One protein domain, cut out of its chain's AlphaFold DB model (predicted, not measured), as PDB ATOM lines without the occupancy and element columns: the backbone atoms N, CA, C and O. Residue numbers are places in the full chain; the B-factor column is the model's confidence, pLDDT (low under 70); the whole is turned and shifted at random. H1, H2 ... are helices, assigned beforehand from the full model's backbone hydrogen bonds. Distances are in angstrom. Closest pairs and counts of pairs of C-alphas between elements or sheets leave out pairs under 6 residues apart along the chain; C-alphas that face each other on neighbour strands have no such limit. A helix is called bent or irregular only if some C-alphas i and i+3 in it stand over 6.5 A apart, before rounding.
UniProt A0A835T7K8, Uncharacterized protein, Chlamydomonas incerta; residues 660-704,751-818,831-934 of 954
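This is residues 660 to 704, 751 to 818 and 831 to 934 of the 954 residues of an uncharacterized protein of Chlamydomonas incerta (UniProt A0A835T7K8). Four helices, H2, H3, H5 and H6, make an up-and-down bundle, each running against the one before it, and H7, H8 and H10 lie side by side as a layer across it. H11 crosses H2, short H1 packs on H3, and H12 lies far out near the first residues of H3. The printed part has 217 residues with twelve named helices, H1 to H12 in order, and no named strand; the class is all helix. It is compact, with a radius of gyration of the C-alphas of 18.1 A, and spans 58 by 50 by 36 A.

H1, residues 660 to 664, begins with C-alpha 660 at (193.788, 231.877, 199.001). H2, residues 675 to 702, is the longest at 40.4 A. H3, residues 751 to 771, measures 30.2 A and has a kink of 37 degrees near residue 759. H4 holds residues 775 to 778. H5, residues 780 to 799, measures 28.5 A, and H6 holds residues 801 to 812. H7 is residues 834 to 844, H8 residues 848 to 862 and H9 residues 867 to 874. H10, residues 880 to 904, measures 35.6 A. H11, residues 908 to 919, is irregular, with C-alphas 916 and 919 7.6 A apart. H12, residues 923 to 932, ends with C-alpha 932 at (160.034, 236.738, 217.532).

H1 touches residues 766 to 770 of H3, closest at the C-alphas of Cys 661 and Val 767, 5.4 A. H2 touches H5 at a shallow tilt of 24 degrees, the same way, closest at the C-alphas of Ala 697 and Ala 799, 4.4 A. H3 touches H6 at a shallow tilt of 17 degrees, closest at the C-alphas of Gln 765 and Thr 810, 6.4 A. H4 and H5 touch only at the corner. H5 and H6 form a hairpin, as do H7 and H8. H8 touches H10 at a shallow tilt of 6 degrees, opposite ways, closest at the C-alphas of Ala 857 and Val 893, 5.3 A. H10 touches H6 at 71 degrees, only just about perpendicular, closest at the C-alphas of Pro 801 and Ala 894, 4.9 A. H9 touches no helix. H11 touches residues 691 to 695 of H2, about perpendicular at 89 degrees, closest at the C-alphas of Arg 691 and Ala 917, 5.2 A. H12 and H3 only just touch, only at their ends, with 3 pairs of C-alphas within 8 A, closest at Gly 752 and Pro 923, 5.8 A. Every O i to N i+4 pair is within hydrogen-bond range in H1, H2, H5, H7 and H12, but 10 of 17 in H3, 7 of 8 in H6, 10 of 11 in H8, 3 of 4 in H9, 20 of 21 in H10 and 4 of 8 in H11; H4 is too short for such a pair.

The C-alphas farthest apart, of Pro 818 and Gly 934, are 59.0 A apart. Residues 705 to 750 are not printed, with 18.0 A between C-alphas 704 and 751, nor are residues 819 to 830, with 10.7 A between C-alphas 818 and 831. Of the links printed whole, none is long. Residues 872 to 877, of which 872 to 874 belong to H9, stand free. The mean pLDDT of the printed part is 84.2; it is under 70 at residues 668 to 675, 751 to 752, 813 to 818 and 831 to 834.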
ATOM      1  N   PHE A 660     192.585 232.508 198.452       82.62
ATOM      2  CA  PHE A 660     193.788 231.877 199.001       82.62
ATOM      3  C   PHE A 660     194.185 230.641 198.195       82.62
ATOM      4  O   PHE A 660     195.353 230.484 197.844       82.62
ATOM      5  N   CYS A 661     193.223 229.789 197.833       80.88
ATOM      6  CA  CYS A 661     193.510 228.620 197.011       80.88
ATOM      7  C   CYS A 661     193.984 229.002 195.601       80.88
ATOM      8  O   CYS A 661     194.876 228.350 195.056       80.88
ATOM      9  N   ALA A 662     193.461 230.088 195.029       81.38
ATOM     10  CA  ALA A 662     193.948 230.649 193.774       81.38
ATOM     11  C   ALA A 662     195.368 231.239 193.896       81.38
ATOM     12  O   ALA A 662     196.167 231.039 192.982       81.38
ATOM     13  N   SER A 663     195.722 231.909 194.997       81.62
ATOM     14  CA  SER A 663     197.065 232.469 195.229       81.62
ATOM     15  C   SER A 663     198.108 231.375 195.469       81.62
ATOM     16  O   SER A 663     199.125 231.343 194.779       81.62
ATOM     17  N   ILE A 664     197.818 230.395 196.334       78.94
ATOM     18  CA  ILE A 664     198.677 229.213 196.552       78.94
ATOM     19  C   ILE A 664     198.826 228.395 195.246       78.94
ATOM     20  O   ILE A 664     199.854 227.760 195.028       78.94
ATOM     21  N   SER A 665     197.836 228.429 194.338       75.88
ATOM     22  CA  SER A 665     197.929 227.793 193.006       75.88
ATOM     23  C   SER A 665     198.792 228.562 191.993       75.88
ATOM     24  O   SER A 665     199.114 228.012 190.939       75.88
ATOM     25  N   GLN A 666     199.104 229.835 192.256       79.06
ATOM     26  CA  GLN A 666     199.852 230.722 191.357       79.06
ATOM     27  C   GLN A 666     201.291 230.955 191.828       79.06
ATOM     28  O   GLN A 666     202.207 231.008 191.005       79.06
ATOM     29  N   GLU A 667     201.507 231.066 193.139       76.50
ATOM     30  CA  GLU A 667     202.843 231.178 193.715       76.50
ATOM     31  C   GLU A 667     203.652 229.885 193.541       76.50
ATOM     32  O   GLU A 667     203.147 228.765 193.622       76.50
ATOM     33  N   ARG A 668     204.961 230.031 193.307       69.12
ATOM     34  CA  ARG A 668     205.865 228.876 193.250       69.12
ATOM     35  C   ARG A 668     206.111 228.363 194.674       69.12
ATOM     36  O   ARG A 668     206.487 229.165 195.529       69.12
ATOM     37  N   PRO A 669     206.040 227.042 194.929       65.56
ATOM     38  CA  PRO A 669     206.084 226.488 196.287       65.56
ATOM     39  C   PRO A 669     207.384 226.771 197.062       65.56
ATOM     40  O   PRO A 669     207.404 226.646 198.280       65.56
ATOM     41  N   ALA A 670     208.457 227.194 196.388       67.62
ATOM     42  CA  ALA A 670     209.712 227.601 197.023       67.62
ATOM     43  C   ALA A 670     209.661 228.974 197.736       67.62
ATOM     44  O   ALA A 670     210.557 229.267 198.523       67.62
ATOM     45  N   ALA A 671     208.659 229.821 197.464       65.25
ATOM     46  CA  ALA A 671     208.546 231.161 198.058       65.25
ATOM     47  C   ALA A 671     207.663 231.204 199.323       65.25
ATOM     48  O   ALA A 671     207.797 232.104 200.155       65.25
ATOM     49  N   MET A 672     206.754 230.240 199.484       59.69
ATOM     50  CA  MET A 672     205.620 230.377 200.396       59.69
ATOM     51  C   MET A 672     205.967 229.986 201.843       59.69
ATOM     52  O   MET A 672     205.849 228.829 202.239       59.69
ATOM     53  N   ARG A 673     206.354 230.970 202.671       66.81
ATOM     54  CA  ARG A 673     206.537 230.785 204.131       66.81
ATOM     55  C   ARG A 673     205.258 230.939 204.971       66.81
ATOM     56  O   ARG A 673     205.258 230.498 206.113       66.81
ATOM     57  N   ARG A 674     204.176 231.519 204.431       69.25
ATOM     58  CA  ARG A 674     202.890 231.741 205.137       69.25
ATOM     59  C   ARG A 674     201.713 230.766 204.839       69.25
ATOM     60  O   ARG A 674     200.626 231.028 205.343       69.25
ATOM     61  N   PRO A 675     201.821 229.649 204.078       65.25
ATOM     62  CA  PRO A 675     200.627 228.917 203.628       65.25
ATOM     63  C   PRO A 675     199.854 228.210 204.753       65.25
ATOM     64  O   PRO A 675     198.662 227.958 204.601       65.25
ATOM     65  N   LEU A 676     200.503 227.876 205.875       77.38
ATOM     66  CA  LEU A 676     199.913 227.034 206.924       77.38
ATOM     67  C   LEU A 676     198.723 227.684 207.643       77.38
ATOM     68  O   LEU A 676     197.831 226.971 208.094       77.38
ATOM     69  N   GLU A 677     198.686 229.010 207.752       81.75
ATOM     70  CA  GLU A 677     197.572 229.732 208.383       81.75
ATOM     71  C   GLU A 677     196.369 229.803 207.440       81.75
ATOM     72  O   GLU A 677     195.261 229.433 207.821       81.75
ATOM     73  N   PHE A 678     196.600 230.138 206.169       82.81
ATOM     74  CA  PHE A 678     195.557 230.147 205.140       82.81
ATOM     75  C   PHE A 678     194.966 228.755 204.882       82.81
ATOM     76  O   PHE A 678     193.768 228.638 204.625       82.81
ATOM     77  N   VAL A 679     195.769 227.692 205.023       85.88
ATOM     78  CA  VAL A 679     195.256 226.315 205.025       85.88
ATOM     79  C   VAL A 679     194.275 226.106 206.181       85.88
ATOM     80  O   VAL A 679     193.179 225.638 205.901       85.88
ATOM     81  N   LYS A 680     194.584 226.505 207.430       85.62
ATOM     82  CA  LYS A 680     193.635 226.395 208.565       85.62
ATOM     83  C   LYS A 680     192.312 227.105 208.267       85.62
ATOM     84  O   LYS A 680     191.262 226.490 208.420       85.62
ATOM     85  N   VAL A 681     192.360 228.348 207.770       86.62
ATOM     86  CA  VAL A 681     191.152 229.112 207.388       86.62
ATOM     87  C   VAL A 681     190.325 228.351 206.350       86.62
ATOM     88  O   VAL A 681     189.110 228.239 206.503       86.62
ATOM     89  N   ALA A 682     190.977 227.762 205.342       89.06
ATOM     90  CA  ALA A 682     190.309 226.919 204.356       89.06
ATOM     91  C   ALA A 682     189.690 225.656 204.983       89.06
ATOM     92  O   ALA A 682     188.544 225.335 204.673       89.06
ATOM     93  N   VAL A 683     190.398 224.951 205.878       90.62
ATOM     94  CA  VAL A 683     189.864 223.742 206.535       90.62
ATOM     95  C   VAL A 683     188.645 224.083 207.400       90.62
ATOM     96  O   VAL A 683     187.621 223.407 207.302       90.62
ATOM     97  N   VAL A 684     188.713 225.160 208.188       90.19
ATOM     98  CA  VAL A 684     187.611 225.636 209.041       90.19
ATOM     99  C   VAL A 684     186.415 226.078 208.195       90.19
ATOM    100  O   VAL A 684     185.301 225.612 208.432       90.19
ATOM    101  N   ALA A 685     186.615 226.887 207.148       91.19
ATOM    102  CA  ALA A 685     185.538 227.297 206.243       91.19
ATOM    103  C   ALA A 685     184.851 226.096 205.560       91.19
ATOM    104  O   ALA A 685     183.627 226.074 205.430       91.19
ATOM    105  N   LEU A 686     185.612 225.058 205.194       91.19
ATOM    106  CA  LEU A 686     185.076 223.816 204.628       91.19
ATOM    107  C   LEU A 686     184.341 222.949 205.658       91.19
ATOM    108  O   LEU A 686     183.329 222.341 205.317       91.19
ATOM    109  N   GLN A 687     184.777 222.909 206.919       91.62
ATOM    110  CA  GLN A 687     184.014 222.259 207.991       91.62
ATOM    111  C   GLN A 687     182.710 223.004 208.303       91.62
ATOM    112  O   GLN A 687     181.679 222.375 208.522       91.62
ATOM    113  N   LEU A 688     182.734 224.337 208.304       90.81
ATOM    114  CA  LEU A 688     181.549 225.181 208.478       90.81
ATOM    115  C   LEU A 688     180.567 225.001 207.304       90.81
ATOM    116  O   LEU A 688     179.370 224.825 207.530       90.81
ATOM    117  N   PHE A 689     181.074 224.920 206.067       91.94
ATOM    118  CA  PHE A 689     180.294 224.508 204.894       91.94
ATOM    119  C   PHE A 689     179.709 223.098 205.063       91.94
ATOM    120  O   PHE A 689     178.531 222.883 204.784       91.94
ATOM    121  N   THR A 690     180.515 222.145 205.547       92.00
ATOM    122  CA  THR A 690     180.090 220.757 205.786       92.00
ATOM    123  C   THR A 690     178.916 220.727 206.761       92.00
ATOM    124  O   THR A 690     177.877 220.193 206.399       92.00
ATOM    125  N   ARG A 691     179.031 221.377 207.932       90.62
ATOM    126  CA  ARG A 691     177.960 221.496 208.944       90.62
ATOM    127  C   ARG A 691     176.663 222.079 208.360       90.62
ATOM    128  O   ARG A 691     175.578 221.562 208.629       90.62
ATOM    129  N   ALA A 692     176.768 223.124 207.535       90.94
ATOM    130  CA  ALA A 692     175.621 223.741 206.866       90.94
ATOM    131  C   ALA A 692     174.938 222.791 205.867       90.94
ATOM    132  O   ALA A 692     173.727 222.573 205.932       90.94
ATOM    133  N   ALA A 693     175.716 222.172 204.979       90.38
ATOM    134  CA  ALA A 693     175.190 221.258 203.972       90.38
ATOM    135  C   ALA A 693     174.670 219.937 204.582       90.38
ATOM    136  O   ALA A 693     173.636 219.436 204.145       90.38
ATOM    137  N   THR A 694     175.289 219.400 205.644       90.25
ATOM    138  CA  THR A 694     174.735 218.246 206.378       90.25
ATOM    139  C   THR A 694     173.379 218.574 206.983       90.25
ATOM    140  O   THR A 694     172.468 217.752 206.911       90.25
ATOM    141  N   ARG A 695     173.208 219.787 207.522       90.38
ATOM    142  CA  ARG A 695     171.945 220.203 208.133       90.38
ATOM    143  C   ARG A 695     170.825 220.376 207.103       90.38
ATOM    144  O   ARG A 695     169.707 219.945 207.361       90.38
ATOM    145  N   ALA A 696     171.127 220.933 205.928       89.00
ATOM    146  CA  ALA A 696     170.186 220.971 204.805       89.00
ATOM    147  C   ALA A 696     169.756 219.550 204.382       89.00
ATOM    148  O   ALA A 696     168.566 219.243 204.340       89.00
ATOM    149  N   ALA A 697     170.727 218.652 204.186       88.56
ATOM    150  CA  ALA A 697     170.485 217.258 203.812       88.56
ATOM    151  C   ALA A 697     169.630 216.471 204.830       88.56
ATOM    152  O   ALA A 697     168.818 215.635 204.430       88.56
ATOM    153  N   GLU A 698     169.791 216.714 206.136       88.38
ATOM    154  CA  GLU A 698     168.949 216.116 207.184       88.38
ATOM    155  C   GLU A 698     167.481 216.547 207.078       88.38
ATOM    156  O   GLU A 698     166.576 215.724 207.244       88.38
ATOM    157  N   VAL A 699     167.232 217.828 206.804       87.62
ATOM    158  CA  VAL A 699     165.876 218.375 206.654       87.62
ATOM    159  C   VAL A 699     165.187 217.801 205.414       87.62
ATOM    160  O   VAL A 699     164.062 217.314 205.512       87.62
ATOM    161  N   ASP A 700     165.890 217.717 204.287       85.50
ATOM    162  CA  ASP A 700     165.358 217.116 203.055       85.50
ATOM    163  C   ASP A 700     165.113 215.603 203.183       85.50
ATOM    164  O   ASP A 700     164.212 215.046 202.551       85.50
ATOM    165  N   ALA A 701     165.906 214.916 204.012       86.25
ATOM    166  CA  ALA A 701     165.734 213.496 204.308       86.25
ATOM    167  C   ALA A 701     164.607 213.214 205.320       86.25
ATOM    168  O   ALA A 701     164.077 212.100 205.328       86.25
ATOM    169  N   SER A 702     164.259 214.188 206.168       85.06
ATOM    170  CA  SER A 702     163.225 214.065 207.210       85.06
ATOM    171  C   SER A 702     161.858 214.620 206.800       85.06
ATOM    172  O   SER A 702     160.859 214.280 207.436       85.06
ATOM    173  N   ALA A 703     161.785 215.409 205.724       83.06
ATOM    174  CA  ALA A 703     160.527 215.854 205.135       83.06
ATOM    175  C   ALA A 703     159.610 214.647 204.814       83.06
ATOM    176  O   ALA A 703     160.025 213.734 204.086       83.06
ATOM    177  N   PRO A 704     158.371 214.602 205.346       77.25
ATOM    178  CA  PRO A 704     157.489 213.459 205.151       77.25
ATOM    179  C   PRO A 704     157.113 213.327 203.673       77.25
ATOM    180  O   PRO A 704     156.730 214.294 203.019       77.25
ATOM    181  N   GLY A 751     165.246 226.674 198.970       56.78
ATOM    182  CA  GLY A 751     165.916 227.826 198.354       56.78
ATOM    183  C   GLY A 751     166.771 228.669 199.308       56.78
ATOM    184  O   GLY A 751     167.688 229.358 198.857       56.78
ATOM    185  N   GLY A 752     166.519 228.587 200.622       67.50
ATOM    186  CA  GLY A 752     167.288 229.305 201.642       67.50
ATOM    187  C   GLY A 752     168.774 228.928 201.668       67.50
ATOM    188  O   GLY A 752     169.623 229.808 201.802       67.50
ATOM    189  N   TRP A 753     169.108 227.645 201.479       76.38
ATOM    190  CA  TRP A 753     170.508 227.206 201.427       76.38
ATOM    191  C   TRP A 753     171.118 227.319 200.025       76.38
ATOM    192  O   TRP A 753     172.291 227.669 199.932       76.38
ATOM    193  N   GLU A 754     170.360 227.130 198.936       76.44
ATOM    194  CA  GLU A 754     170.885 227.229 197.555       76.44
ATOM    195  C   GLU A 754     171.603 228.579 197.308       76.44
ATOM    196  O   GLU A 754     172.727 228.623 196.801       76.44
ATOM    197  N   GLY A 755     171.030 229.697 197.778       75.31
ATOM    198  CA  GLY A 755     171.639 231.035 197.665       75.31
ATOM    199  C   GLY A 755     172.903 231.280 198.516       75.31
ATOM    200  O   GLY A 755     173.654 232.235 198.251       75.31
ATOM    201  N   ILE A 756     173.149 230.432 199.522       74.81
ATOM    202  CA  ILE A 756     174.315 230.464 200.423       74.81
ATOM    203  C   ILE A 756     175.400 229.499 199.923       74.81
ATOM    204  O   ILE A 756     176.576 229.866 199.877       74.81
ATOM    205  N   LEU A 757     175.015 228.288 199.507       77.25
ATOM    206  CA  LEU A 757     175.928 227.233 199.070       77.25
ATOM    207  C   LEU A 757     176.474 227.493 197.657       77.25
ATOM    208  O   LEU A 757     177.677 227.326 197.454       77.25
ATOM    209  N   ALA A 758     175.669 227.993 196.707       78.31
ATOM    210  CA  ALA A 758     176.094 228.193 195.313       78.31
ATOM    211  C   ALA A 758     177.376 229.055 195.129       78.31
ATOM    212  O   ALA A 758     178.262 228.666 194.363       78.31
ATOM    213  N   PRO A 759     177.581 230.180 195.850       71.62
ATOM    214  CA  PRO A 759     178.860 230.904 195.848       71.62
ATOM    215  C   PRO A 759     180.050 230.073 196.356       71.62
ATOM    216  O   PRO A 759     181.170 230.231 195.866       71.62
ATOM    217  N   CYS A 760     179.811 229.188 197.324       74.44
ATOM    218  CA  CYS A 760     180.822 228.343 197.955       74.44
ATOM    219  C   CYS A 760     181.295 227.214 197.023       74.44
ATOM    220  O   CYS A 760     182.460 226.820 197.091       74.44
ATOM    221  N   ILE A 761     180.436 226.767 196.092       71.88
ATOM    222  CA  ILE A 761     180.778 225.833 195.003       71.88
ATOM    223  C   ILE A 761     182.015 226.324 194.251       71.88
ATOM    224  O   ILE A 761     183.028 225.628 194.197       71.88
ATOM    225  N   LYS A 762     181.964 227.558 193.732       74.38
ATOM    226  CA  LYS A 762     183.063 228.171 192.969       74.38
ATOM    227  C   LYS A 762     184.352 228.298 193.792       74.38
ATOM    228  O   LYS A 762     185.442 228.245 193.227       74.38
ATOM    229  N   GLY A 763     184.236 228.413 195.116       73.12
ATOM    230  CA  GLY A 763     185.382 228.347 196.018       73.12
ATOM    231  C   GLY A 763     185.997 226.954 196.068       73.12
ATOM    232  O   GLY A 763     187.170 226.797 195.743       73.12
ATOM    233  N   MET A 764     185.198 225.924 196.359       74.50
ATOM    234  CA  MET A 764     185.666 224.532 196.372       74.50
ATOM    235  C   MET A 764     186.313 224.111 195.044       74.50
ATOM    236  O   MET A 764     187.336 223.434 195.062       74.50
ATOM    237  N   GLN A 765     185.808 224.582 193.898       76.12
ATOM    238  CA  GLN A 765     186.432 224.384 192.577       76.12
ATOM    239  C   GLN A 765     187.913 224.820 192.535       76.12
ATOM    240  O   GLN A 765     188.766 224.113 191.986       76.12
ATOM    241  N   GLN A 766     188.247 225.953 193.161       76.94
ATOM    242  CA  GLN A 766     189.624 226.444 193.284       76.94
ATOM    243  C   GLN A 766     190.427 225.660 194.342       76.94
ATOM    244  O   GLN A 766     191.629 225.459 194.175       76.94
ATOM    245  N   VAL A 767     189.771 225.107 195.364       75.38
ATOM    246  CA  VAL A 767     190.412 224.232 196.361       75.38
ATOM    247  C   VAL A 767     190.780 222.849 195.768       75.38
ATOM    248  O   VAL A 767     191.888 222.361 195.987       75.38
ATOM    249  N   PHE A 768     189.936 222.221 194.934       75.94
ATOM    250  CA  PHE A 768     190.330 220.992 194.205       75.94
ATOM    251  C   PHE A 768     191.489 221.251 193.236       75.94
ATOM    252  O   PHE A 768     192.362 220.402 193.050       75.94
ATOM    253  N   THR A 769     191.508 222.445 192.636       74.44
ATOM    254  CA  THR A 769     192.571 222.896 191.731       74.44
ATOM    255  C   THR A 769     193.936 222.922 192.433       74.44
ATOM    256  O   THR A 769     194.935 222.615 191.772       74.44
ATOM    257  N   LEU A 770     193.962 223.175 193.753       72.31
ATOM    258  CA  LEU A 770     195.126 223.006 194.629       72.31
ATOM    259  C   LEU A 770     195.462 221.550 194.944       72.31
ATOM    260  O   LEU A 770     196.616 221.169 194.757       72.31
ATOM    261  N   LEU A 771     194.508 220.734 195.421       72.75
ATOM    262  CA  LEU A 771     194.783 219.320 195.745       72.75
ATOM    263  C   LEU A 771     195.409 218.581 194.556       72.75
ATOM    264  O   LEU A 771     196.315 217.769 194.733       72.75
ATOM    265  N   ALA A 772     194.972 218.924 193.344       75.12
ATOM    266  CA  ALA A 772     195.506 218.403 192.093       75.12
ATOM    267  C   ALA A 772     197.002 218.701 191.847       75.12
ATOM    268  O   ALA A 772     197.603 218.065 190.988       75.12
ATOM    269  N   THR A 773     197.619 219.637 192.576       76.38
ATOM    270  CA  THR A 773     199.069 219.908 192.504       76.38
ATOM    271  C   THR A 773     199.910 218.969 193.372       76.38
ATOM    272  O   THR A 773     201.131 218.950 193.240       76.38
ATOM    273  N   GLY A 774     199.293 218.222 194.294       77.00
ATOM    274  CA  GLY A 774     199.967 217.312 195.227       77.00
ATOM    275  C   GLY A 774     200.779 217.980 196.349       77.00
ATOM    276  O   GLY A 774     200.912 217.379 197.412       77.00
ATOM    277  N   VAL A 775     201.258 219.220 196.162       76.12
ATOM    278  CA  VAL A 775     202.188 219.937 197.064       76.12
ATOM    279  C   VAL A 775     201.757 219.899 198.533       76.12
ATOM    280  O   VAL A 775     202.569 219.610 199.409       76.12
ATOM    281  N   LEU A 776     200.476 220.157 198.814       75.31
ATOM    282  CA  LEU A 776     199.977 220.239 200.190       75.31
ATOM    283  C   LEU A 776     199.877 218.872 200.887       75.31
ATOM    284  O   LEU A 776     200.050 218.812 202.102       75.31
ATOM    285  N   LEU A 777     199.657 217.772 200.155       80.81
ATOM    286  CA  LEU A 777     199.379 216.440 200.727       80.81
ATOM    287  C   LEU A 777     200.550 215.848 201.538       80.81
ATOM    288  O   LEU A 777     200.344 214.938 202.342       80.81
ATOM    289  N   ALA A 778     201.765 216.370 201.350       84.69
ATOM    290  CA  ALA A 778     202.941 216.010 202.142       84.69
ATOM    291  C   ALA A 778     202.934 216.604 203.567       84.69
ATOM    292  O   ALA A 778     203.682 216.141 204.423       84.69
ATOM    293  N   SER A 779     202.100 217.618 203.833       87.75
ATOM    294  CA  SER A 779     201.959 218.265 205.146       87.75
ATOM    295  C   SER A 779     200.748 217.727 205.922       87.75
ATOM    296  O   SER A 779     199.732 217.400 205.300       87.75
ATOM    297  N   PRO A 780     200.786 217.677 207.270       89.25
ATOM    298  CA  PRO A 780     199.627 217.261 208.059       89.25
ATOM    299  C   PRO A 780     198.440 218.223 207.886       89.25
ATOM    300  O   PRO A 780     197.311 217.764 207.757       89.25
ATOM    301  N   GLN A 781     198.677 219.530 207.736       86.56
ATOM    302  CA  GLN A 781     197.609 220.507 207.483       86.56
ATOM    303  C   GLN A 781     196.959 220.297 206.106       86.56
ATOM    304  O   GLN A 781     195.746 220.414 205.956       86.56
ATOM    305  N   GLY A 782     197.739 219.917 205.088       87.94
ATOM    306  CA  GLY A 782     197.200 219.506 203.791       87.94
ATOM    307  C   GLY A 782     196.454 218.168 203.833       87.94
ATOM    308  O   GLY A 782     195.557 217.942 203.022       87.94
ATOM    309  N   GLN A 783     196.766 217.300 204.799       90.12
ATOM    310  CA  GLN A 783     195.992 216.094 205.090       90.12
ATOM    311  C   GLN A 783     194.688 216.395 205.847       90.12
ATOM    312  O   GLN A 783     193.694 215.718 205.594       90.12
ATOM    313  N   GLU A 784     194.649 217.390 206.732       90.88
ATOM    314  CA  GLU A 784     193.404 217.877 207.351       90.88
ATOM    315  C   GLU A 784     192.504 218.541 206.297       90.88
ATOM    316  O   GLU A 784     191.321 218.213 206.185       90.88
ATOM    317  N   LEU A 785     193.099 219.377 205.439       89.69
ATOM    318  CA  LEU A 785     192.448 219.989 204.284       89.69
ATOM    319  C   LEU A 785     191.878 218.933 203.319       89.69
ATOM    320  O   LEU A 785     190.727 219.055 202.911       89.69
ATOM    321  N   GLU A 786     192.618 217.863 202.995       90.88
ATOM    322  CA  GLU A 786     192.108 216.746 202.180       90.88
ATOM    323  C   GLU A 786     190.825 216.137 202.777       90.88
ATOM    324  O   GLU A 786     189.879 215.866 202.036       90.88
ATOM    325  N   VAL A 787     190.754 215.952 204.103       92.06
ATOM    326  CA  VAL A 787     189.558 215.405 204.768       92.06
ATOM    327  C   VAL A 787     188.398 216.395 204.731       92.06
ATOM    328  O   VAL A 787     187.303 216.006 204.331       92.06
ATOM    329  N   ALA A 788     188.617 217.663 205.087       91.50
ATOM    330  CA  ALA A 788     187.548 218.664 205.074       91.50
ATOM    331  C   ALA A 788     187.001 218.921 203.662       91.50
ATOM    332  O   ALA A 788     185.807 219.146 203.502       91.50
ATOM    333  N   ILE A 789     187.841 218.820 202.627       89.81
ATOM    334  CA  ILE A 789     187.405 218.871 201.227       89.81
ATOM    335  C   ILE A 789     186.533 217.663 200.874       89.81
ATOM    336  O   ILE A 789     185.476 217.836 200.270       89.81
ATOM    337  N   LEU A 790     186.949 216.441 201.229       92.06
ATOM    338  CA  LEU A 790     186.161 215.234 200.952       92.06
ATOM    339  C   LEU A 790     184.811 215.261 201.679       92.06
ATOM    340  O   LEU A 790     183.795 214.910 201.082       92.06
ATOM    341  N   ASP A 791     184.787 215.719 202.929       92.69
ATOM    342  CA  ASP A 791     183.561 215.805 203.721       92.69
ATOM    343  C   ASP A 791     182.652 216.952 203.229       92.69
ATOM    344  O   ASP A 791     181.439 216.760 203.143       92.69
ATOM    345  N   ALA A 792     183.217 218.071 202.753       91.38
ATOM    346  CA  ALA A 792     182.470 219.131 202.071       91.38
ATOM    347  C   ALA A 792     181.868 218.666 200.729       91.38
ATOM    348  O   ALA A 792     180.720 219.006 200.430       91.38
ATOM    349  N   VAL A 793     182.575 217.834 199.943       90.69
ATOM    350  CA  VAL A 793     181.980 217.156 198.771       90.69
ATOM    351  C   VAL A 793     180.814 216.287 199.213       90.69
ATOM    352  O   VAL A 793     179.733 216.395 198.644       90.69
ATOM    353  N   GLN A 794     181.013 215.427 200.214       93.44
ATOM    354  CA  GLN A 794     179.968 214.514 200.672       93.44
ATOM    355  C   GLN A 794     178.724 215.269 201.154       93.44
ATOM    356  O   GLN A 794     177.623 214.923 200.739       93.44
ATOM    357  N   ALA A 795     178.886 216.325 201.952       91.94
ATOM    358  CA  ALA A 795     177.770 217.115 202.458       91.94
ATOM    359  C   ALA A 795     177.060 217.875 201.332       91.94
ATOM    360  O   ALA A 795     175.848 217.739 201.162       91.94
ATOM    361  N   GLY A 796     177.814 218.615 200.512       90.69
ATOM    362  CA  GLY A 796     177.253 219.404 199.419       90.69
ATOM    363  C   GLY A 796     176.554 218.551 198.359       90.69
ATOM    364  O   GLY A 796     175.504 218.944 197.866       90.69
ATOM    365  N   VAL A 797     177.087 217.369 198.012       91.19
ATOM    366  CA  VAL A 797     176.479 216.473 197.003       91.19
ATOM    367  C   VAL A 797     175.135 215.925 197.478       91.19
ATOM    368  O   VAL A 797     174.255 215.679 196.655       91.19
ATOM    369  N   VAL A 798     174.964 215.724 198.788       90.44
ATOM    370  CA  VAL A 798     173.690 215.261 199.354       90.44
ATOM    371  C   VAL A 798     172.699 216.412 199.511       90.44
ATOM    372  O   VAL A 798     171.530 216.218 199.190       90.44
ATOM    373  N   ALA A 799     173.162 217.588 199.945       89.25
ATOM    374  CA  ALA A 799     172.338 218.791 200.078       89.25
ATOM    375  C   ALA A 799     171.831 219.315 198.724       89.25
ATOM    376  O   ALA A 799     170.676 219.700 198.593       89.25
ATOM    377  N   GLU A 800     172.685 219.327 197.699       89.44
ATOM    378  CA  GLU A 800     172.363 219.927 196.408       89.44
ATOM    379  C   GLU A 800     172.809 219.024 195.238       89.44
ATOM    380  O   GLU A 800     173.964 219.046 194.800       89.44
ATOM    381  N   PRO A 801     171.888 218.255 194.627       85.31
ATOM    382  CA  PRO A 801     172.198 217.435 193.453       85.31
ATOM    383  C   PRO A 801     172.680 218.226 192.217       85.31
ATOM    384  O   PRO A 801     173.216 217.626 191.286       85.31
ATOM    385  N   ARG A 802     172.518 219.560 192.192       85.88
ATOM    386  CA  ARG A 802     173.105 220.455 191.174       85.88
ATOM    387  C   ARG A 802     174.600 220.690 191.420       85.88
ATOM    388  O   ARG A 802     175.387 220.505 190.493       85.88
ATOM    389  N   PHE A 803     175.015 220.953 192.664       84.56
ATOM    390  CA  PHE A 803     176.432 220.966 193.058       84.56
ATOM    391  C   PHE A 803     177.148 219.666 192.681       84.56
ATOM    392  O   PHE A 803     178.285 219.709 192.220       84.56
ATOM    393  N   ALA A 804     176.475 218.516 192.789       85.81
ATOM    394  CA  ALA A 804     177.026 217.240 192.336       85.81
ATOM    395  C   ALA A 804     177.446 217.263 190.854       85.81
ATOM    396  O   ALA A 804     178.520 216.763 190.515       85.81
ATOM    397  N   MET A 805     176.657 217.897 189.980       86.69
ATOM    398  CA  MET A 805     177.042 218.122 188.584       86.69
ATOM    399  C   MET A 805     178.192 219.124 188.459       86.69
ATOM    400  O   MET A 805     179.153 218.833 187.755       86.69
ATOM    401  N   ASP A 806     178.155 220.267 189.146       83.88
ATOM    402  CA  ASP A 806     179.190 221.309 189.009       83.88
ATOM    403  C   ASP A 806     180.560 220.908 189.586       83.88
ATOM    404  O   ASP A 806     181.604 221.285 189.036       83.88
ATOM    405  N   VAL A 807     180.581 220.082 190.639       81.56
ATOM    406  CA  VAL A 807     181.786 219.373 191.096       81.56
ATOM    407  C   VAL A 807     182.280 218.472 189.981       81.56
ATOM    408  O   VAL A 807     183.409 218.643 189.535       81.56
ATOM    409  N   MET A 808     181.447 217.554 189.484       84.44
ATOM    410  CA  MET A 808     181.865 216.577 188.478       84.44
ATOM    411  C   MET A 808     182.340 217.236 187.175       84.44
ATOM    412  O   MET A 808     183.371 216.822 186.642       84.44
ATOM    413  N   PHE A 809     181.681 218.311 186.727       81.12
ATOM    414  CA  PHE A 809     182.129 219.168 185.629       81.12
ATOM    415  C   PHE A 809     183.520 219.739 185.896       81.12
ATOM    416  O   PHE A 809     184.419 219.539 185.088       81.12
ATOM    417  N   THR A 810     183.746 220.402 187.030       74.56
ATOM    418  CA  THR A 810     185.064 220.983 187.355       74.56
ATOM    419  C   THR A 810     186.150 219.912 187.450       74.56
ATOM    420  O   THR A 810     187.267 220.080 186.965       74.56
ATOM    421  N   VAL A 811     185.797 218.786 188.062       70.56
ATOM    422  CA  VAL A 811     186.674 217.655 188.350       70.56
ATOM    423  C   VAL A 811     187.053 216.882 187.071       70.56
ATOM    424  O   VAL A 811     188.120 216.268 187.020       70.56
ATOM    425  N   HIS A 812     186.245 216.965 186.006       70.19
ATOM    426  CA  HIS A 812     186.582 216.450 184.670       70.19
ATOM    427  C   HIS A 812     187.235 217.514 183.768       70.19
ATOM    428  O   HIS A 812     188.150 217.208 183.003       70.19
ATOM    429  N   VAL A 813     186.831 218.784 183.873       63.22
ATOM    430  CA  VAL A 813     187.277 219.884 182.999       63.22
ATOM    431  C   VAL A 813     188.545 220.551 183.543       63.22
ATOM    432  O   VAL A 813     188.601 221.751 183.807       63.22
ATOM    433  N   ARG A 814     189.631 219.775 183.595       56.84
ATOM    434  CA  ARG A 814     191.000 220.319 183.557       56.84
ATOM    435  C   ARG A 814     191.730 219.841 182.304       56.84
ATOM    436  O   ARG A 814     192.823 219.287 182.372       56.84
ATOM    437  N   ALA A 815     191.099 220.081 181.149       44.06
ATOM    438  CA  ALA A 815     191.704 219.888 179.834       44.06
ATOM    439  C   ALA A 815     193.111 220.505 179.820       44.06
ATOM    440  O   ALA A 815     193.290 221.676 180.173       44.06
ATOM    441  N   ALA A 816     194.107 219.692 179.473       45.81
ATOM    442  CA  ALA A 816     195.502 220.049 179.651       45.81
ATOM    443  C   ALA A 816     195.854 221.271 178.795       45.81
ATOM    444  O   ALA A 816     195.905 221.202 177.567       45.81
ATOM    445  N   ARG A 817     196.106 222.402 179.461       48.66
ATOM    446  CA  ARG A 817     196.589 223.631 178.827       48.66
ATOM    447  C   ARG A 817     197.956 223.293 178.210       48.66
ATOM    448  O   ARG A 817     198.860 222.961 178.978       48.66
ATOM    449  N   PRO A 818     198.127 223.311 176.875       49.94
ATOM    450  CA  PRO A 818     199.383 222.892 176.267       49.94
ATOM    451  C   PRO A 818     200.499 223.827 176.735       49.94
ATOM    452  O   PRO A 818     200.446 225.035 176.494       49.94
ATOM    453  N   VAL A 831     195.547 214.108 180.264       49.44
ATOM    454  CA  VAL A 831     194.554 214.723 181.136       49.44
ATOM    455  C   VAL A 831     194.420 213.777 182.317       49.44
ATOM    456  O   VAL A 831     193.618 212.849 182.296       49.44
ATOM    457  N   GLU A 832     195.260 213.971 183.329       55.56
ATOM    458  CA  GLU A 832     194.986 213.442 184.657       55.56
ATOM    459  C   GLU A 832     193.755 214.192 185.161       55.56
ATOM    460  O   GLU A 832     193.837 215.336 185.615       55.56
ATOM    461  N   LEU A 833     192.583 213.577 184.968       64.19
ATOM    462  CA  LEU A 833     191.331 214.133 185.456       64.19
ATOM    463  C   LEU A 833     191.469 214.340 186.964       64.19
ATOM    464  O   LEU A 833     191.959 213.466 187.684       64.19
ATOM    465  N   VAL A 834     190.972 215.470 187.463       68.19
ATOM    466  CA  VAL A 834     190.970 215.739 188.905       68.19
ATOM    467  C   VAL A 834     190.109 214.692 189.636       68.19
ATOM    468  O   VAL A 834     190.337 214.448 190.819       68.19
ATOM    469  N   SER A 835     189.214 213.974 188.934       76.94
ATOM    470  CA  SER A 835     188.499 212.800 189.465       76.94
ATOM    471  C   SER A 835     189.452 211.721 189.953       76.94
ATOM    472  O   SER A 835     189.268 211.248 191.066       76.94
ATOM    473  N   ALA A 836     190.520 211.399 189.218       83.06
ATOM    474  CA  ALA A 836     191.504 210.406 189.648       83.06
ATOM    475  C   ALA A 836     192.203 210.811 190.961       83.06
ATOM    476  O   ALA A 836     192.555 209.953 191.771       83.06
ATOM    477  N   ILE A 837     192.360 212.116 191.204       83.19
ATOM    478  CA  ILE A 837     193.005 212.664 192.404       83.19
ATOM    479  C   ILE A 837     192.028 212.692 193.589       83.19
ATOM    480  O   ILE A 837     192.400 212.276 194.688       83.19
ATOM    481  N   VAL A 838     190.773 213.101 193.372       85.25
ATOM    482  CA  VAL A 838     189.710 213.058 194.398       85.25
ATOM    483  C   VAL A 838     189.330 211.610 194.735       85.25
ATOM    484  O   VAL A 838     189.134 211.287 195.903       85.25
ATOM    485  N   GLU A 839     189.325 210.700 193.760       89.81
ATOM    486  CA  GLU A 839     189.224 209.259 193.992       89.81
ATOM    487  C   GLU A 839     190.418 208.727 194.780       89.81
ATOM    488  O   GLU A 839     190.225 207.972 195.728       89.81
ATOM    489  N   ALA A 840     191.654 209.097 194.429       89.94
ATOM    490  CA  ALA A 840     192.826 208.669 195.188       89.94
ATOM    491  C   ALA A 840     192.757 209.162 196.645       89.94
ATOM    492  O   ALA A 840     193.076 208.396 197.554       89.94
ATOM    493  N   ALA A 841     192.271 210.383 196.878       89.94
ATOM    494  CA  ALA A 841     192.004 210.928 198.209       89.94
ATOM    495  C   ALA A 841     190.902 210.143 198.945       89.94
ATOM    496  O   ALA A 841     191.127 209.629 200.041       89.94
ATOM    497  N   ALA A 842     189.739 209.945 198.319       92.81
ATOM    498  CA  ALA A 842     188.638 209.161 198.878       92.81
ATOM    499  C   ALA A 842     189.045 207.702 199.173       92.81
ATOM    500  O   ALA A 842     188.593 207.120 200.160       92.81
ATOM    501  N   ARG A 843     189.944 207.124 198.364       95.00
ATOM    502  CA  ARG A 843     190.528 205.784 198.529       95.00
ATOM    503  C   ARG A 843     191.533 205.737 199.681       95.00
ATOM    504  O   ARG A 843     191.424 204.830 200.501       95.00
ATOM    505  N   ARG A 844     192.420 206.735 199.817       93.44
ATOM    506  CA  ARG A 844     193.296 206.914 200.996       93.44
ATOM    507  C   ARG A 844     192.495 207.040 202.295       93.44
ATOM    508  O   ARG A 844     192.882 206.465 203.304       93.44
ATOM    509  N   ARG A 845     191.368 207.761 202.270       93.62
ATOM    510  CA  ARG A 845     190.502 208.015 203.441       93.62
ATOM    511  C   ARG A 845     189.356 207.016 203.621       93.62
ATOM    512  O   ARG A 845     188.459 207.259 204.423       93.62
ATOM    513  N   GLY A 846     189.346 205.912 202.871       94.88
ATOM    514  CA  GLY A 846     188.347 204.848 203.012       94.88
ATOM    515  C   GLY A 846     186.890 205.265 202.752       94.88
ATOM    516  O   GLY A 846     185.982 204.523 203.126       94.88
ATOM    517  N   ARG A 847     186.634 206.412 202.104       94.44
ATOM    518  CA  ARG A 847     185.296 206.979 201.833       94.44
ATOM    519  C   ARG A 847     184.568 206.190 200.725       94.44
ATOM    520  O   ARG A 847     184.307 206.697 199.635       94.44
ATOM    521  N   ARG A 848     184.240 204.918 200.998       95.50
ATOM    522  CA  ARG A 848     183.667 203.940 200.043       95.50
ATOM    523  C   ARG A 848     182.406 204.441 199.333       95.50
ATOM    524  O   ARG A 848     182.282 204.251 198.127       95.50
ATOM    525  N   ALA A 849     181.501 205.104 200.053       95.38
ATOM    526  CA  ALA A 849     180.276 205.651 199.470       95.38
ATOM    527  C   ALA A 849     180.571 206.762 198.443       95.38
ATOM    528  O   ALA A 849     179.995 206.765 197.356       95.38
ATOM    529  N   LEU A 850     181.524 207.655 198.746       94.56
ATOM    530  CA  LEU A 850     181.969 208.701 197.822       94.56
ATOM    531  C   LEU A 850     182.664 208.107 196.588       94.56
ATOM    532  O   LEU A 850     182.403 208.560 195.483       94.56
ATOM    533  N   LEU A 851     183.485 207.063 196.749       95.25
ATOM    534  CA  LEU A 851     184.088 206.350 195.612       95.25
ATOM    535  C   LEU A 851     183.040 205.750 194.668       95.25
ATOM    536  O   LEU A 851     183.192 205.852 193.454       95.25
ATOM    537  N   ALA A 852     181.976 205.147 195.209       95.44
ATOM    538  CA  ALA A 852     180.882 204.617 194.399       95.44
ATOM    539  C   ALA A 852     180.143 205.736 193.644       95.44
ATOM    540  O   ALA A 852     179.884 205.598 192.451       95.44
ATOM    541  N   PHE A 853     179.875 206.869 194.307       95.00
ATOM    542  CA  PHE A 853     179.307 208.054 193.659       95.00
ATOM    543  C   PHE A 853     180.203 208.595 192.535       95.00
ATOM    544  O   PHE A 853     179.717 208.778 191.423       95.00
ATOM    545  N   LEU A 854     181.496 208.815 192.803       92.56
ATOM    546  CA  LEU A 854     182.451 209.335 191.820       92.56
ATOM    547  C   LEU A 854     182.565 208.395 190.617       92.56
ATOM    548  O   LEU A 854     182.498 208.856 189.483       92.56
ATOM    549  N   GLY A 855     182.665 207.084 190.854       92.69
ATOM    550  CA  GLY A 855     182.756 206.078 189.796       92.69
ATOM    551  C   GLY A 855     181.475 205.925 188.969       92.69
ATOM    552  O   GLY A 855     181.560 205.620 187.785       92.69
ATOM    553  N   ASP A 856     180.292 206.140 189.546       92.50
ATOM    554  CA  ASP A 856     179.036 206.185 188.788       92.50
ATOM    555  C   ASP A 856     178.910 207.485 187.988       92.50
ATOM    556  O   ASP A 856     178.684 207.448 186.780       92.50
ATOM    557  N   ALA A 857     179.120 208.630 188.636       90.81
ATOM    558  CA  ALA A 857     178.993 209.936 188.005       90.81
ATOM    559  C   ALA A 857     180.058 210.172 186.916       90.81
ATOM    560  O   ALA A 857     179.772 210.837 185.924       90.81
ATOM    561  N   ALA A 858     181.266 209.613 187.051       88.94
ATOM    562  CA  ALA A 858     182.315 209.700 186.033       88.94
ATOM    563  C   ALA A 858     181.979 208.903 184.761       88.94
ATOM    564  O   ALA A 858     182.388 209.311 183.678       88.94
ATOM    565  N   LYS A 859     181.196 207.815 184.855       90.00
ATOM    566  CA  LYS A 859     180.668 207.116 183.668       90.00
ATOM    567  C   LYS A 859     179.685 208.027 182.930       90.00
ATOM    568  O   LYS A 859     179.915 208.342 181.769       90.00
ATOM    569  N   SER A 860     178.669 208.533 183.638       90.75
ATOM    570  CA  SER A 860     177.658 209.444 183.080       90.75
ATOM    571  C   SER A 860     178.268 210.724 182.491       90.75
ATOM    572  O   SER A 860     177.857 211.181 181.429       90.75
ATOM    573  N   VAL A 861     179.279 211.316 183.134       88.69
ATOM    574  CA  VAL A 861     179.968 212.512 182.610       88.69
ATOM    575  C   VAL A 861     180.957 212.172 181.489       88.69
ATOM    576  O   VAL A 861     181.140 212.991 180.591       88.69
ATOM    577  N   GLY A 862     181.544 210.971 181.480       85.25
ATOM    578  CA  GLY A 862     182.410 210.482 180.401       85.25
ATOM    579  C   GLY A 862     181.698 210.338 179.050       85.25
ATOM    580  O   GLY A 862     182.339 210.441 178.007       85.25
ATOM    581  N   ASP A 863     180.372 210.185 179.062       86.06
ATOM    582  CA  ASP A 863     179.524 210.239 177.870       86.06
ATOM    583  C   ASP A 863     179.415 211.648 177.248       86.06
ATOM    584  O   ASP A 863     179.057 211.781 176.074       86.06
ATOM    585  N   LEU A 864     179.702 212.727 177.988       85.56
ATOM    586  CA  LEU A 864     179.613 214.086 177.447       85.56
ATOM    587  C   LEU A 864     180.829 214.401 176.556       85.56
ATOM    588  O   LEU A 864     181.967 214.382 177.030       85.56
ATOM    589  N   PRO A 865     180.632 214.767 175.273       85.12
ATOM    590  CA  PRO A 865     181.746 215.102 174.395       85.12
ATOM    591  C   PRO A 865     182.438 216.381 174.878       85.12
ATOM    592  O   PRO A 865     181.772 217.345 175.270       85.12
ATOM    593  N   LEU A 866     183.773 216.420 174.782       80.06
ATOM    594  CA  LEU A 866     184.617 217.501 175.319       80.06
ATOM    595  C   LEU A 866     184.177 218.915 174.888       80.06
ATOM    596  O   LEU A 866     184.278 219.861 175.667       80.06
ATOM    597  N   ALA A 867     183.622 219.058 173.681       77.88
ATOM    598  CA  ALA A 867     183.096 220.325 173.173       77.88
ATOM    599  C   ALA A 867     181.977 220.928 174.052       77.88
ATOM    600  O   ALA A 867     181.878 222.148 174.160       77.88
ATOM    601  N   SER A 868     181.164 220.104 174.726       76.88
ATOM    602  CA  SER A 868     180.076 220.561 175.613       76.88
ATOM    603  C   SER A 868     180.572 221.416 176.789       76.88
ATOM    604  O   SER A 868     179.875 222.328 177.249       76.88
ATOM    605  N   PHE A 869     181.810 221.188 177.235       74.00
ATOM    606  CA  PHE A 869     182.458 221.987 178.271       74.00
ATOM    607  C   PHE A 869     182.913 223.359 177.737       74.00
ATOM    608  O   PHE A 869     182.871 224.351 178.466       74.00
ATOM    609  N   GLU A 870     183.284 223.457 176.454       76.81
ATOM    610  CA  GLU A 870     183.664 224.732 175.832       76.81
ATOM    611  C   GLU A 870     182.475 225.667 175.587       76.81
ATOM    612  O   GLU A 870     182.621 226.870 175.808       76.81
ATOM    613  N   TYR A 871     181.308 225.149 175.178       78.94
ATOM    614  CA  TYR A 871     180.108 225.974 174.957       78.94
ATOM    615  C   TYR A 871     179.727 226.764 176.217       78.94
ATOM    616  O   TYR A 871     179.566 227.984 176.151       78.94
ATOM    617  N   ASN A 872     179.703 226.094 177.377       70.88
ATOM    618  CA  ASN A 872     179.482 226.733 178.680       70.88
ATOM    619  C   ASN A 872     180.497 227.853 178.957       70.88
ATOM    620  O   ASN A 872     180.116 228.949 179.358       70.88
ATOM    621  N   ARG A 873     181.791 227.595 178.723       73.38
ATOM    622  CA  ARG A 873     182.860 228.570 178.991       73.38
ATOM    623  C   ARG A 873     182.825 229.780 178.052       73.38
ATOM    624  O   ARG A 873     183.235 230.863 178.454       73.38
ATOM    625  N   LYS A 874     182.371 229.592 176.812       81.69
ATOM    626  CA  LYS A 874     182.275 230.640 175.783       81.69
ATOM    627  C   LYS A 874     180.953 231.420 175.832       81.69
ATOM    628  O   LYS A 874     180.791 232.351 175.055       81.69
ATOM    629  N   GLY A 875     180.001 231.028 176.689       81.31
ATOM    630  CA  GLY A 875     178.640 231.585 176.701       81.31
ATOM    631  C   GLY A 875     177.856 231.327 175.406       81.31
ATOM    632  O   GLY A 875     176.835 231.965 175.162       81.31
ATOM    633  N   ALA A 876     178.342 230.419 174.557       85.75
ATOM    634  CA  ALA A 876     177.776 230.152 173.245       85.75
ATOM    635  C   ALA A 876     176.542 229.247 173.358       85.75
ATOM    636  O   ALA A 876     176.497 228.350 174.204       85.75
ATOM    637  N   ALA A 877     175.557 229.457 172.479       86.69
ATOM    638  CA  ALA A 877     174.342 228.650 172.438       86.69
ATOM    639  C   ALA A 877     174.692 227.160 172.281       86.69
ATOM    640  O   ALA A 877     175.272 226.745 171.278       86.69
ATOM    641  N   CYS A 878     174.362 226.362 173.297       85.69
ATOM    642  CA  CYS A 878     174.635 224.931 173.294       85.69
ATOM    643  C   CYS A 878     173.675 224.227 172.312       85.69
ATOM    644  O   CYS A 878     172.462 224.421 172.446       85.69
ATOM    645  N   PRO A 879     174.170 223.413 171.358       93.38
ATOM    646  CA  PRO A 879     173.329 222.593 170.486       93.38
ATOM    647  C   PRO A 879     172.299 221.766 171.269       93.38
ATOM    648  O   PRO A 879     172.615 221.236 172.336       93.38
ATOM    649  N   LEU A 880     171.083 221.628 170.727       93.12
ATOM    650  CA  LEU A 880     169.953 220.993 171.420       93.12
ATOM    651  C   LEU A 880     170.290 219.576 171.913       93.12
ATOM    652  O   LEU A 880     170.085 219.272 173.083       93.12
ATOM    653  N   GLU A 881     170.925 218.757 171.073       92.81
ATOM    654  CA  GLU A 881     171.378 217.402 171.417       92.81
ATOM    655  C   GLU A 881     172.353 217.372 172.611       92.81
ATOM    656  O   GLU A 881     172.286 216.484 173.465       92.81
ATOM    657  N   LEU A 882     173.260 218.355 172.700       89.69
ATOM    658  CA  LEU A 882     174.210 218.478 173.811       89.69
ATOM    659  C   LEU A 882     173.528 218.980 175.084       89.69
ATOM    660  O   LEU A 882     173.910 218.569 176.182       89.69
ATOM    661  N   ARG A 883     172.505 219.832 174.950       90.38
ATOM    662  CA  ARG A 883     171.643 220.233 176.064       90.38
ATOM    663  C   ARG A 883     170.869 219.031 176.609       90.38
ATOM    664  O   ARG A 883     170.972 218.762 177.800       90.38
ATOM    665  N   GLU A 884     170.186 218.270 175.759       93.69
ATOM    666  CA  GLU A 884     169.472 217.064 176.185       93.69
ATOM    667  C   GLU A 884     170.405 216.026 176.820       93.69
ATOM    668  O   GLU A 884     170.070 215.436 177.846       93.69
ATOM    669  N   ARG A 885     171.594 215.785 176.240       92.44
ATOM    670  CA  ARG A 885     172.560 214.838 176.821       92.44
ATOM    671  C   ARG A 885     173.050 215.323 178.186       92.44
ATOM    672  O   ARG A 885     173.166 214.510 179.096       92.44
ATOM    673  N   ARG A 886     173.259 216.632 178.368       90.06
ATOM    674  CA  ARG A 886     173.556 217.230 179.682       90.06
ATOM    675  C   ARG A 886     172.401 217.063 180.669       90.06
ATOM    676  O   ARG A 886     172.663 216.780 181.832       90.06
ATOM    677  N   GLU A 887     171.156 217.231 180.232       91.81
ATOM    678  CA  GLU A 887     169.967 217.058 181.077       91.81
ATOM    679  C   GLU A 887     169.791 215.582 181.494       91.81
ATOM    680  O   GLU A 887     169.584 215.313 182.677       91.81
ATOM    681  N   ARG A 888     170.017 214.615 180.587       93.94
ATOM    682  CA  ARG A 888     170.079 213.173 180.914       93.94
ATOM    683  C   ARG A 888     171.163 212.863 181.956       93.94
ATOM    684  O   ARG A 888     170.866 212.287 183.000       93.94
ATOM    685  N   VAL A 889     172.393 213.332 181.734       91.94
ATOM    686  CA  VAL A 889     173.514 213.139 182.674       91.94
ATOM    687  C   VAL A 889     173.256 213.825 184.022       91.94
ATOM    688  O   VAL A 889     173.614 213.280 185.063       91.94
ATOM    689  N   ALA A 890     172.566 214.970 184.047       91.19
ATOM    690  CA  ALA A 890     172.180 215.632 185.293       91.19
ATOM    691  C   ALA A 890     171.177 214.799 186.109       91.19
ATOM    692  O   ALA A 890     171.305 214.726 187.331       91.19
ATOM    693  N   VAL A 891     170.225 214.121 185.455       93.88
ATOM    694  CA  VAL A 891     169.309 213.178 186.121       93.88
ATOM    695  C   VAL A 891     170.070 211.970 186.680       93.88
ATOM    696  O   VAL A 891     169.825 211.572 187.820       93.88
ATOM    697  N   GLU A 892     171.029 211.414 185.936       94.62
ATOM    698  CA  GLU A 892     171.842 210.274 186.388       94.62
ATOM    699  C   GLU A 892     172.754 210.622 187.573       94.62
ATOM    700  O   GLU A 892     172.777 209.894 188.571       94.62
ATOM    701  N   VAL A 893     173.455 211.759 187.516       92.38
ATOM    702  CA  VAL A 893     174.308 212.244 188.611       92.38
ATOM    703  C   VAL A 893     173.467 212.635 189.829       92.38
ATOM    704  O   VAL A 893     173.845 212.304 190.952       92.38
ATOM    705  N   ALA A 894     172.277 213.220 189.646       92.00
ATOM    706  CA  ALA A 894     171.342 213.454 190.747       92.00
ATOM    707  C   ALA A 894     170.802 212.142 191.352       92.00
ATOM    708  O   ALA A 894     170.617 212.041 192.568       92.00
ATOM    709  N   ALA A 895     170.592 211.099 190.541       94.50
ATOM    710  CA  ALA A 895     170.245 209.768 191.033       94.50
ATOM    711  C   ALA A 895     171.415 209.107 191.786       94.50
ATOM    712  O   ALA A 895     171.177 208.407 192.774       94.50
ATOM    713  N   ALA A 896     172.664 209.344 191.372       94.38
ATOM    714  CA  ALA A 896     173.866 208.912 192.086       94.38
ATOM    715  C   ALA A 896     174.049 209.674 193.413       94.38
ATOM    716  O   ALA A 896     174.305 209.048 194.440       94.38
ATOM    717  N   ALA A 897     173.813 210.988 193.442       93.06
ATOM    718  CA  ALA A 897     173.792 211.793 194.666       93.06
ATOM    719  C   ALA A 897     172.733 211.278 195.665       93.06
ATOM    720  O   ALA A 897     173.024 211.045 196.838       93.06
ATOM    721  N   LYS A 898     171.529 210.937 195.178       92.81
ATOM    722  CA  LYS A 898     170.471 210.268 195.963       92.81
ATOM    723  C   LYS A 898     170.806 208.816 196.368       92.81
ATOM    724  O   LYS A 898     170.099 208.241 197.201       92.81
ATOM    725  N   ARG A 899     171.849 208.185 195.806       95.19
ATOM    726  CA  ARG A 899     172.450 206.943 196.346       95.19
ATOM    727  C   ARG A 899     173.472 207.270 197.439       95.19
ATOM    728  O   ARG A 899     173.387 206.672 198.508       95.19
ATOM    729  N   LEU A 900     174.350 208.254 197.214       94.88
ATOM    730  CA  LEU A 900     175.338 208.721 198.195       94.88
ATOM    731  C   LEU A 900     174.676 209.139 199.513       94.88
ATOM    732  O   LEU A 900     175.072 208.643 200.562       94.88
ATOM    733  N   GLY A 901     173.630 209.968 199.460       92.94
ATOM    734  CA  GLY A 901     172.914 210.432 200.652       92.94
ATOM    735  C   GLY A 901     172.335 209.297 201.489       92.94
ATOM    736  O   GLY A 901     172.523 209.265 202.699       92.94
ATOM    737  N   ARG A 902     171.715 208.298 200.852       94.19
ATOM    738  CA  ARG A 902     171.192 207.121 201.566       94.19
ATOM    739  C   ARG A 902     172.296 206.266 202.187       94.19
ATOM    740  O   ARG A 902     172.104 205.772 203.289       94.19
ATOM    741  N   ALA A 903     173.441 206.121 201.518       95.50
ATOM    742  CA  ALA A 903     174.593 205.415 202.079       95.50
ATOM    743  C   ALA A 903     175.215 206.181 203.263       95.50
ATOM    744  O   ALA A 903     175.565 205.577 204.271       95.50
ATOM    745  N   LEU A 904     175.300 207.510 203.175       93.44
ATOM    746  CA  LEU A 904     175.838 208.365 204.233       93.44
ATOM    747  C   LEU A 904     174.910 208.460 205.454       93.44
ATOM    748  O   LEU A 904     175.380 208.384 206.582       93.44
ATOM    749  N   MET A 905     173.589 208.500 205.266       89.81
ATOM    750  CA  MET A 905     172.633 208.406 206.383       89.81
ATOM    751  C   MET A 905     172.596 207.009 207.039       89.81
ATOM    752  O   MET A 905     172.012 206.848 208.108       89.81
ATOM    753  N   GLN A 906     173.226 205.996 206.432       93.12
ATOM    754  CA  GLN A 906     173.441 204.673 207.034       93.12
ATOM    755  C   GLN A 906     174.822 204.552 207.702       93.12
ATOM    756  O   GLN A 906     174.945 203.869 208.719       93.12
ATOM    757  N   ASP A 907     175.836 205.253 207.195       93.38
ATOM    758  CA  ASP A 907     177.175 205.363 207.786       93.38
ATOM    759  C   ASP A 907     177.086 205.957 209.221       93.38
ATOM    760  O   ASP A 907     176.524 207.043 209.416       93.38
ATOM    761  N   PRO A 908     177.546 205.237 210.267       89.75
ATOM    762  CA  PRO A 908     177.518 205.736 211.639       89.75
ATOM    763  C   PRO A 908     178.574 206.822 211.877       89.75
ATOM    764  O   PRO A 908     178.300 207.767 212.612       89.75
ATOM    765  N   ASP A 909     179.732 206.751 211.217       88.25
ATOM    766  CA  ASP A 909     180.805 207.734 211.365       88.25
ATOM    767  C   ASP A 909     180.385 209.059 210.718       88.25
ATOM    768  O   ASP A 909     180.675 210.135 211.243       88.25
ATOM    769  N   TRP A 910     179.702 208.994 209.567       87.12
ATOM    770  CA  TRP A 910     179.085 210.165 208.937       87.12
ATOM    771  C   TRP A 910     178.067 210.811 209.871       87.12
ATOM    772  O   TRP A 910     178.160 212.009 210.128       87.12
ATOM    773  N   ARG A 911     177.143 210.025 210.439       86.62
ATOM    774  CA  ARG A 911     176.150 210.536 211.393       86.62
ATOM    775  C   ARG A 911     176.786 211.115 212.655       86.62
ATOM    776  O   ARG A 911     176.326 212.155 213.110       86.62
ATOM    777  N   LEU A 912     177.870 210.530 213.168       85.69
ATOM    778  CA  LEU A 912     178.623 211.082 214.298       85.69
ATOM    779  C   LEU A 912     179.212 212.468 213.969       85.69
ATOM    780  O   LEU A 912     179.122 213.378 214.791       85.69
ATOM    781  N   ARG A 913     179.752 212.653 212.752       82.06
ATOM    782  CA  ARG A 913     180.226 213.964 212.260       82.06
ATOM    783  C   ARG A 913     179.073 214.957 212.060       82.06
ATOM    784  O   ARG A 913     179.184 216.100 212.488       82.06
ATOM    785  N   CYS A 914     177.961 214.525 211.462       78.50
ATOM    786  CA  CYS A 914     176.791 215.377 211.199       78.50
ATOM    787  C   CYS A 914     176.089 215.829 212.478       78.50
ATOM    788  O   CYS A 914     175.685 216.983 212.570       78.50
ATOM    789  N   ALA A 915     176.005 214.956 213.487       80.56
ATOM    790  CA  ALA A 915     175.333 215.250 214.746       80.56
ATOM    791  C   ALA A 915     175.882 216.522 215.414       80.56
ATOM    792  O   ALA A 915     175.125 217.234 216.069       80.56
ATOM    793  N   GLY A 916     177.165 216.861 215.225       81.50
ATOM    794  CA  GLY A 916     177.736 218.144 215.656       81.50
ATOM    795  C   GLY A 916     176.904 219.362 215.228       81.50
ATOM    796  O   GLY A 916     176.680 220.256 216.036       81.50
ATOM    797  N   ALA A 917     176.324 219.342 214.026       85.31
ATOM    798  CA  ALA A 917     175.521 220.424 213.464       85.31
ATOM    799  C   ALA A 917     174.060 220.493 213.967       85.31
ATOM    800  O   ALA A 917     173.308 221.334 213.485       85.31
ATOM    801  N   CYS A 918     173.615 219.664 214.923       87.06
ATOM    802  CA  CYS A 918     172.194 219.620 215.320       87.06
ATOM    803  C   CYS A 918     171.658 220.916 215.970       87.06
ATOM    804  O   CYS A 918     170.447 221.075 216.096       87.06
ATOM    805  N   TRP A 919     172.539 221.825 216.401       90.81
ATOM    806  CA  TRP A 919     172.185 223.161 216.897       90.81
ATOM    807  C   TRP A 919     171.877 224.160 215.771       90.81
ATOM    808  O   TRP A 919     171.299 225.213 216.040       90.81
ATOM    809  N   LEU A 920     172.275 223.855 214.531       93.44
ATOM    810  CA  LEU A 920     172.148 224.757 213.395       93.44
ATOM    811  C   LEU A 920     170.693 224.821 212.924       93.44
ATOM    812  O   LEU A 920     170.104 223.820 212.501       93.44
ATOM    813  N   LEU A 921     170.127 226.021 212.989       94.19
ATOM    814  CA  LEU A 921     168.781 226.324 212.523       94.19
ATOM    815  C   LEU A 921     168.766 226.580 211.008       94.19
ATOM    816  O   LEU A 921     169.732 227.083 210.426       94.19
ATOM    817  N   LEU A 922     167.641 226.266 210.366       92.00
ATOM    818  CA  LEU A 922     167.380 226.631 208.973       92.00
ATOM    819  C   LEU A 922     167.278 228.159 208.808       92.00
ATOM    820  O   LEU A 922     166.844 228.835 209.740       92.00
ATOM    821  N   PRO A 923     167.553 228.725 207.617       91.69
ATOM    822  CA  PRO A 923     167.361 230.154 207.355       91.69
ATOM    823  C   PRO A 923     165.955 230.658 207.716       91.69
ATOM    824  O   PRO A 923     165.821 231.659 208.411       91.69
ATOM    825  N   ALA A 924     164.905 229.904 207.368       90.25
ATOM    826  CA  ALA A 924     163.526 230.247 207.728       90.25
ATOM    827  C   ALA A 924     163.241 230.171 209.246       90.25
ATOM    828  O   ALA A 924     162.437 230.947 209.757       90.25
ATOM    829  N   GLU A 925     163.903 229.270 209.982       93.75
ATOM    830  CA  GLU A 925     163.794 229.176 211.448       93.75
ATOM    831  C   GLU A 925     164.541 230.326 212.139       93.75
ATOM    832  O   GLU A 925     164.060 230.864 213.137       93.75
ATOM    833  N   VAL A 926     165.692 230.731 211.589       94.81
ATOM    834  CA  VAL A 926     166.445 231.912 212.027       94.81
ATOM    835  C   VAL A 926     165.621 233.176 211.795       94.81
ATOM    836  O   VAL A 926     165.416 233.935 212.735       94.81
ATOM    837  N   GLU A 927     165.078 233.388 210.593       93.75
ATOM    838  CA  GLU A 927     164.213 234.538 210.299       93.75
ATOM    839  C   GLU A 927     162.945 234.573 211.166       93.75
ATOM    840  O   GLU A 927     162.509 235.652 211.566       93.75
ATOM    841  N   ALA A 928     162.337 233.418 211.463       94.44
ATOM    842  CA  ALA A 928     161.194 233.331 212.369       94.44
ATOM    843  C   ALA A 928     161.571 233.773 213.791       94.44
ATOM    844  O   ALA A 928     160.987 234.726 214.306       94.44
ATOM    845  N   ARG A 929     162.597 233.155 214.388       95.62
ATOM    846  CA  ARG A 929     163.012 233.440 215.771       95.62
ATOM    847  C   ARG A 929     163.643 234.816 215.958       95.62
ATOM    848  O   ARG A 929     163.512 235.403 217.027       95.62
ATOM    849  N   LEU A 930     164.310 235.357 214.939       95.12
ATOM    850  CA  LEU A 930     164.791 236.738 214.974       95.12
ATOM    851  C   LEU A 930     163.615 237.723 214.987       95.12
ATOM    852  O   LEU A 930     163.605 238.625 215.819       95.12
ATOM    853  N   ARG A 931     162.569 237.486 214.185       94.81
ATOM    854  CA  ARG A 931     161.331 238.282 214.229       94.81
ATOM    855  C   ARG A 931     160.603 238.158 215.575       94.81
ATOM    856  O   ARG A 931     160.141 239.166 216.097       94.81
ATOM    857  N   GLU A 932     160.550 236.962 216.165       94.62
ATOM    858  CA  GLU A 932     160.034 236.738 217.532       94.62
ATOM    859  C   GLU A 932     160.841 237.510 218.593       94.62
ATOM    860  O   GLU A 932     160.268 238.029 219.547       94.62
ATOM    861  N   ALA A 933     162.156 237.654 218.401       91.62
ATOM    862  CA  ALA A 933     163.043 238.458 219.243       91.62
ATOM    863  C   ALA A 933     163.013 239.975 218.933       91.62
ATOM    864  O   ALA A 933     163.866 240.715 219.424       91.62
ATOM    865  N   GLY A 934     162.065 240.450 218.114       94.56
ATOM    866  CA  GLY A 934     161.942 241.861 217.720       94.56
ATOM    867  C   GLY A 934     162.991 242.339 216.708       94.56
ATOM    868  O   GLY A 934     163.135 243.539 216.491       94.56
TER     869      GLY A 934